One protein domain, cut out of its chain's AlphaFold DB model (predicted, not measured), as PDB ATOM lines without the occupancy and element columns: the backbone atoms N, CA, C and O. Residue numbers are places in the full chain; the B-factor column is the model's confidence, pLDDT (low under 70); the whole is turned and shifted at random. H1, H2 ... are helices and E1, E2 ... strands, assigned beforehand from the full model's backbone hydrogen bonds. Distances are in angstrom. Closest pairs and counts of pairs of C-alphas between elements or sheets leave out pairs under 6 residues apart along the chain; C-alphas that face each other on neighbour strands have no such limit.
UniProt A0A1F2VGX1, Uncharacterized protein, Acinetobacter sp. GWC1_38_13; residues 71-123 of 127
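What this domain is: This is residues 71 to 123 of the 127 residues of an uncharacterized protein of Acinetobacter sp. GWC1_38_13 (UniProt A0A1F2VGX1). With little regular structure, the model sets one short helix, H1, beside the E1 edge of a small three-stranded sheet; a long loop, residues 81 to 102, joins them. Of 53 printed residues, 18 are in H1, E1, E2 and E3, in chain order, class mixed. The sheet, E1 E2 E3, is a meander, each strand the antiparallel neighbour of the one before. The whole is compact, radius of gyration of the C-alphas 10.5 A, spanning 23 by 22 by 15 A.

Where its parts are: Find C-alpha 73 at (52.750, -27.238, 76.646); from there H1 runs 10.4 A to residue 80. E1 is residues 103 to 106, 10.1 A; E2, residues 112 to 114; E3, residues 120 to 122, ending at C-alpha (56.839, -27.552, 88.734).

How they stand to each other: In hairpin E1 and E2, 144 degrees, find N 104 and O 113 within hydrogen-bond range, 2.9 A; in hairpin E2 and E3, 141 degrees, N 112 and O 122, 2.9 A. H1 is on the sheet, over none of its strands; its closest C-alphas to E1 are Tyr 73 and Tyr 104, 5.2 A. In H1 every O i to N i+4 pair is within range.

The domain as a whole: The farthest C-alphas, Arg 94 and Cys 109, are 30.1 A apart. The printed part has no cut; the link H1 to E1 is long. No printed residue is under pLDDT 70.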
ATOM      1  N   VAL A  71      47.757 -31.256  79.693       91.00
ATOM      2  CA  VAL A  71      47.761 -30.770  78.311       91.00
ATOM      3  C   VAL A  71      49.190 -30.445  77.884       91.00
ATOM      4  O   VAL A  71      49.948 -29.832  78.634       91.00
ATOM      5  N   SER A  72      49.560 -30.825  76.661       93.44
ATOM      6  CA  SER A  72      50.881 -30.532  76.093       93.44
ATOM      7  C   SER A  72      51.173 -29.029  76.100       93.44
ATOM      8  O   SER A  72      50.393 -28.227  75.570       93.44
ATOM      9  N   TYR A  73      52.333 -28.638  76.633       94.19
ATOM     10  CA  TYR A  73      52.750 -27.238  76.646       94.19
ATOM     11  C   TYR A  73      52.917 -26.664  75.234       94.19
ATOM     12  O   TYR A  73      52.535 -25.522  74.986       94.19
ATOM     13  N   TYR A  74      53.380 -27.470  74.274       93.00
ATOM     14  CA  TYR A  74      53.468 -27.061  72.871       93.00
ATOM     15  C   TYR A  74      52.094 -26.695  72.283       93.00
ATOM     16  O   TYR A  74      51.950 -25.694  71.577       93.00
ATOM     17  N   SER A  75      51.051 -27.455  72.633       91.88
ATOM     18  CA  SER A  75      49.673 -27.145  72.225       91.88
ATOM     19  C   SER A  75      49.172 -25.841  72.854       91.88
ATOM     20  O   SER A  75      48.487 -25.057  72.195       91.88
ATOM     21  N   ILE A  76      49.556 -25.568  74.106       92.19
ATOM     22  CA  ILE A  76      49.242 -24.310  74.797       92.19
ATOM     23  C   ILE A  76      49.935 -23.126  74.112       92.19
ATOM     24  O   ILE A  76      49.275 -22.118  73.860       92.19
ATOM     25  N   ILE A  77      51.225 -23.255  73.775       93.06
ATOM     26  CA  ILE A  77      51.984 -22.237  73.033       93.06
ATOM     27  C   ILE A  77      51.272 -21.898  71.725       93.06
ATOM     28  O   ILE A  77      51.001 -20.725  71.476       93.06
ATOM     29  N   LYS A  78      50.930 -22.918  70.922       91.62
ATOM     30  CA  LYS A  78      50.226 -22.737  69.645       91.62
ATOM     31  C   LYS A  78      48.885 -22.038  69.824       91.62
ATOM     32  O   LYS A  78      48.615 -21.055  69.148       91.62
ATOM     33  N   LYS A  79      48.056 -22.514  70.757       93.75
ATOM     34  CA  LYS A  79      46.718 -21.957  70.997       93.75
ATOM     35  C   LYS A  79      46.771 -20.501  71.467       93.75
ATOM     36  O   LYS A  79      45.935 -19.698  71.066       93.75
ATOM     37  N   LYS A  80      47.724 -20.168  72.340       93.31
ATOM     38  CA  LYS A  80      47.847 -18.835  72.949       93.31
ATOM     39  C   LYS A  80      48.797 -17.894  72.205       93.31
ATOM     40  O   LYS A  80      48.937 -16.758  72.635       93.31
ATOM     41  N   HIS A  81      49.431 -18.349  71.124       92.88
ATOM     42  CA  HIS A  81      50.431 -17.590  70.369       92.88
ATOM     43  C   HIS A  81      51.544 -17.022  71.265       92.88
ATOM     44  O   HIS A  81      51.886 -15.847  71.177       92.88
ATOM     45  N   ILE A  82      52.092 -17.851  72.164       90.44
ATOM     46  CA  ILE A  82      53.120 -17.410  73.123       90.44
ATOM     47  C   ILE A  82      54.446 -17.157  72.379       90.44
ATOM     48  O   ILE A  82      55.010 -18.119  71.837       90.44
ATOM     49  N   PRO A  83      54.979 -15.917  72.386       92.06
ATOM     50  CA  PRO A  83      56.249 -15.595  71.736       92.06
ATOM     51  C   PRO A  83      57.414 -16.401  72.311       92.06
ATOM     52  O   PRO A  83      57.411 -16.745  73.496       92.06
ATOM     53  N   PHE A  84      58.410 -16.715  71.481       89.44
ATOM     54  CA  PHE A  84      59.513 -17.616  71.836       89.44
ATOM     55  C   PHE A  84      60.278 -17.156  73.084       89.44
ATOM     56  O   PHE A  84      60.617 -17.966  73.951       89.44
ATOM     57  N   GLU A  85      60.501 -15.856  73.220       92.56
ATOM     58  CA  GLU A  85      61.127 -15.197  74.361       92.56
ATOM     59  C   GLU A  85      60.379 -15.459  75.679       92.56
ATOM     60  O   GLU A  85      61.021 -15.658  76.710       92.56
ATOM     61  N   HIS A  86      59.050 -15.588  75.635       92.69
ATOM     62  CA  HIS A  86      58.185 -15.819  76.795       92.69
ATOM     63  C   HIS A  86      57.887 -17.301  77.068       92.69
ATOM     64  O   HIS A  86      57.240 -17.632  78.064       92.69
ATOM     65  N   GLN A  87      58.345 -18.215  76.207       91.94
ATOM     66  CA  GLN A  87      58.182 -19.653  76.424       91.94
ATOM     67  C   GLN A  87      59.082 -20.133  77.567       91.94
ATOM     68  O   GLN A  87      60.296 -19.907  77.542       91.94
ATOM     69  N   LEU A  88      58.483 -20.825  78.538       92.56
ATOM     70  CA  LEU A  88      59.159 -21.383  79.710       92.56
ATOM     71  C   LEU A  88      60.027 -22.587  79.330       92.56
ATOM     72  O   LEU A  88      61.199 -22.647  79.680       92.56
ATOM     73  N   TYR A  89      59.451 -23.518  78.571       93.31
ATOM     74  CA  TYR A  89      60.173 -24.624  77.950       93.31
ATOM     75  C   TYR A  89      60.360 -24.284  76.475       93.31
ATOM     76  O   TYR A  89      59.389 -23.966  75.790       93.31
ATOM     77  N   LYS A  90      61.599 -24.287  75.982       90.88
ATOM     78  CA  LYS A  90      61.884 -23.853  74.610       90.88
ATOM     79  C   LYS A  90      61.503 -24.935  73.594       90.88
ATOM     80  O   LYS A  90      61.712 -26.127  73.832       90.88
ATOM     81  N   THR A  91      60.959 -24.493  72.464       86.56
ATOM     82  CA  THR A  91      60.638 -25.341  71.305       86.56
ATOM     83  C   THR A  91      61.938 -25.889  70.680       86.56
ATOM     84  O   THR A  91      62.888 -25.127  70.520       86.56
ATOM     85  N   ASP A  92      61.986 -27.178  70.318       87.25
ATOM     86  CA  ASP A  92      63.086 -27.812  69.558       87.25
ATOM     87  C   ASP A  92      62.515 -28.714  68.457       87.25
ATOM     88  O   ASP A  92      62.086 -29.838  68.713       87.25
ATOM     89  N   PHE A  93      62.532 -28.231  67.213       85.25
ATOM     90  CA  PHE A  93      61.958 -28.936  66.062       85.25
ATOM     91  C   PHE A  93      62.700 -30.223  65.678       85.25
ATOM     92  O   PHE A  93      62.196 -30.992  64.866       85.25
ATOM     93  N   ARG A  94      63.889 -30.471  66.243       89.38
ATOM     94  CA  ARG A  94      64.645 -31.711  66.009       89.38
ATOM     95  C   ARG A  94      64.167 -32.860  66.893       89.38
ATOM     96  O   ARG A  94      64.528 -34.006  66.638       89.38
ATOM     97  N   LYS A  95      63.388 -32.570  67.941       84.00
ATOM     98  CA  LYS A  95      62.851 -33.580  68.854       84.00
ATOM     99  C   LYS A  95      61.435 -34.001  68.446       84.00
ATOM    100  O   LYS A  95      60.655 -33.148  68.028       84.00
ATOM    101  N   PRO A  96      61.045 -35.273  68.656       84.44
ATOM    102  CA  PRO A  96      59.681 -35.741  68.384       84.44
ATOM    103  C   PRO A  96      58.593 -34.972  69.149       84.44
ATOM    104  O   PRO A  96      57.511 -34.739  68.620       84.44
ATOM    105  N   SER A  97      58.885 -34.535  70.377       82.00
ATOM    106  CA  SER A  97      57.987 -33.713  71.203       82.00
ATOM    107  C   SER A  97      57.882 -32.256  70.741       82.00
ATOM    108  O   SER A  97      57.068 -31.504  71.275       82.00
ATOM    109  N   LEU A  98      58.723 -31.840  69.784       87.25
ATOM    110  CA  LEU A  98      58.915 -30.457  69.342       87.25
ATOM    111  C   LEU A  98      59.376 -29.509  70.463       87.25
ATOM    112  O   LEU A  98      59.323 -28.292  70.312       87.25
ATOM    113  N   MET A  99      59.847 -30.049  71.590       89.94
ATOM    114  CA  MET A  99      60.206 -29.298  72.790       89.94
ATOM    115  C   MET A  99      61.502 -29.838  73.396       89.94
ATOM    116  O   MET A  99      61.695 -31.050  73.466       89.94
ATOM    117  N   HIS A 100      62.369 -28.959  73.910       89.75
ATOM    118  CA  HIS A 100      63.580 -29.378  74.630       89.75
ATOM    119  C   HIS A 100      63.260 -30.255  75.852       89.75
ATOM    120  O   HIS A 100      63.950 -31.256  76.066       89.75
ATOM    121  N   THR A 101      62.195 -29.899  76.574       92.88
ATOM    122  CA  THR A 101      61.574 -30.645  77.679       92.88
ATOM    123  C   THR A 101      60.139 -30.958  77.273       92.88
ATOM    124  O   THR A 101      59.406 -30.029  76.921       92.88
ATOM    125  N   ASN A 102      59.723 -32.228  77.308       94.00
ATOM    126  CA  ASN A 102      58.389 -32.650  76.868       94.00
ATOM    127  C   ASN A 102      57.317 -32.319  77.924       94.00
ATOM    128  O   ASN A 102      56.686 -33.195  78.511       94.00
ATOM    129  N   ALA A 103      57.161 -31.030  78.225       94.69
ATOM    130  CA  ALA A 103      56.373 -30.555  79.349       94.69
ATOM    131  C   ALA A 103      54.866 -30.640  79.083       94.69
ATOM    132  O   ALA A 103      54.357 -30.165  78.061       94.69
ATOM    133  N   TYR A 104      54.139 -31.177  80.057       94.94
ATOM    134  CA  TYR A 104      52.685 -31.172  80.109       94.94
ATOM    135  C   TYR A 104      52.221 -30.423  81.351       94.94
ATOM    136  O   TYR A 104      52.789 -30.572  82.433       94.94
ATOM    137  N   ILE A 105      51.183 -29.608  81.188       93.50
ATOM    138  CA  ILE A 105      50.645 -28.743  82.234       93.50
ATOM    139  C   ILE A 105      49.246 -29.221  82.572       93.50
ATOM    140  O   ILE A 105      48.398 -29.339  81.690       93.50
ATOM    141  N   CYS A 106      49.001 -29.484  83.851       87.62
ATOM    142  CA  CYS A 106      47.656 -29.742  84.323       87.62
ATOM    143  C   CYS A 106      46.833 -28.457  84.207       87.62
ATOM    144  O   CYS A 106      47.166 -27.453  84.837       87.62
ATOM    145  N   ASP A 107      45.771 -28.497  83.405       79.50
ATOM    146  CA  ASP A 107      44.872 -27.358  83.190       79.50
ATOM    147  C   ASP A 107      44.208 -26.865  84.485       79.50
ATOM    148  O   ASP A 107      43.911 -25.679  84.617       79.50
ATOM    149  N   TRP A 108      44.023 -27.775  85.438       76.44
ATOM    150  CA  TRP A 108      43.305 -27.525  86.668       76.44
ATOM    151  C   TRP A 108      44.233 -26.999  87.773       76.44
ATOM    152  O   TRP A 108      44.009 -25.897  88.274       76.44
ATOM    153  N   CYS A 109      45.290 -27.725  88.154       79.31
ATOM    154  CA  CYS A 109      46.146 -27.320  89.282       79.31
ATOM    155  C   CYS A 109      47.431 -26.573  88.877       79.31
ATOM    156  O   CYS A 109      48.179 -26.095  89.737       79.31
ATOM    157  N   GLY A 110      47.721 -26.480  87.576       87.00
ATOM    158  CA  GLY A 110      48.925 -25.825  87.059       87.00
ATOM    159  C   GLY A 110      50.226 -26.590  87.315       87.00
ATOM    160  O   GLY A 110      51.299 -26.027  87.119       87.00
ATOM    161  N   GLN A 111      50.167 -27.853  87.758       90.38
ATOM    162  CA  GLN A 111      51.358 -28.698  87.895       90.38
ATOM    163  C   GLN A 111      51.974 -28.980  86.525       90.38
ATOM    164  O   GLN A 111      51.252 -29.288  85.576       90.38
ATOM    165  N   HIS A 112      53.300 -28.907  86.431       94.56
ATOM    166  CA  HIS A 112      54.038 -29.267  85.226       94.56
ATOM    167  C   HIS A 112      54.769 -30.588  85.442       94.56
ATOM    168  O   HIS A 112      55.426 -30.774  86.470       94.56
ATOM    169  N   VAL A 113      54.706 -31.472  84.455       94.12
ATOM    170  CA  VAL A 113      55.438 -32.745  84.438       94.12
ATOM    171  C   VAL A 113      56.198 -32.895  83.130       94.12
ATOM    172  O   VAL A 113      55.740 -32.406  82.096       94.12
ATOM    173  N   ASP A 114      57.340 -33.570  83.169       94.38
ATOM    174  CA  ASP A 114      57.965 -34.092  81.957       94.38
ATOM    175  C   ASP A 114      57.230 -35.374  81.562       94.38
ATOM    176  O   ASP A 114      57.071 -36.295  82.365       94.38
ATOM    177  N   TRP A 115      56.708 -35.428  80.341       91.38
ATOM    178  CA  TRP A 115      55.917 -36.569  79.905       91.38
ATOM    179  C   TRP A 115      56.748 -37.826  79.661       91.38
ATOM    180  O   TRP A 115      56.190 -38.924  79.761       91.38
ATOM    181  N   ASP A 116      58.042 -37.678  79.388       88.75
ATOM    182  CA  ASP A 116      58.941 -38.786  79.086       88.75
ATOM    183  C   ASP A 116      59.433 -39.438  80.386       88.75
ATOM    184  O   ASP A 116      59.380 -40.660  80.520       88.75
ATOM    185  N   THR A 117      59.836 -38.635  81.381       91.50
ATOM    186  CA  THR A 117      60.374 -39.140  82.665       91.50
ATOM    187  C   THR A 117      59.333 -39.249  83.781       91.50
ATOM    188  O   THR A 117      59.580 -39.906  84.788       91.50
ATOM    189  N   LYS A 118      58.164 -38.616  83.619       87.44
ATOM    190  CA  LYS A 118      57.125 -38.439  84.656       87.44
ATOM    191  C   LYS A 118      57.576 -37.630  85.875       87.44
ATOM    192  O   LYS A 118      56.854 -37.570  86.870       87.44
ATOM    193  N   GLU A 119      58.723 -36.964  85.796       93.06
ATOM    194  CA  GLU A 119      59.204 -36.096  86.864       93.06
ATOM    195  C   GLU A 119      58.373 -34.813  86.956       93.06
ATOM    196  O   GLU A 119      57.916 -34.249  85.957       93.06
ATOM    197  N   ILE A 120      58.187 -34.325  88.184       92.19
ATOM    198  CA  ILE A 120      57.509 -33.054  88.434       92.19
ATOM    199  C   ILE A 120      58.496 -31.917  88.157       92.19
ATOM    200  O   ILE A 120      59.432 -31.697  88.919       92.19
ATOM    201  N   LEU A 121      58.242 -31.156  87.092       93.12
ATOM    202  CA  LEU A 121      59.034 -29.982  86.715       93.12
ATOM    203  C   LEU A 121      58.659 -28.749  87.545       93.12
ATOM    204  O   LEU A 121      59.494 -27.893  87.825       93.12
ATOM    205  N   LYS A 122      57.375 -28.631  87.902       92.81
ATOM    206  CA  LYS A 122      56.839 -27.552  88.734       92.81
ATOM    207  C   LYS A 122      55.645 -28.070  89.523       92.81
ATOM    208  O   LYS A 122      54.717 -28.618  88.936       92.81
ATOM    209  N   GLN A 123      55.667 -27.873  90.838       87.75
ATOM    210  CA  GLN A 123      54.570 -28.257  91.729       87.75
ATOM    211  C   GLN A 123      53.281 -27.488  91.405       87.75
ATOM    212  O   GLN A 123      53.331 -26.376  90.872       87.75
TER     213      GLN A 123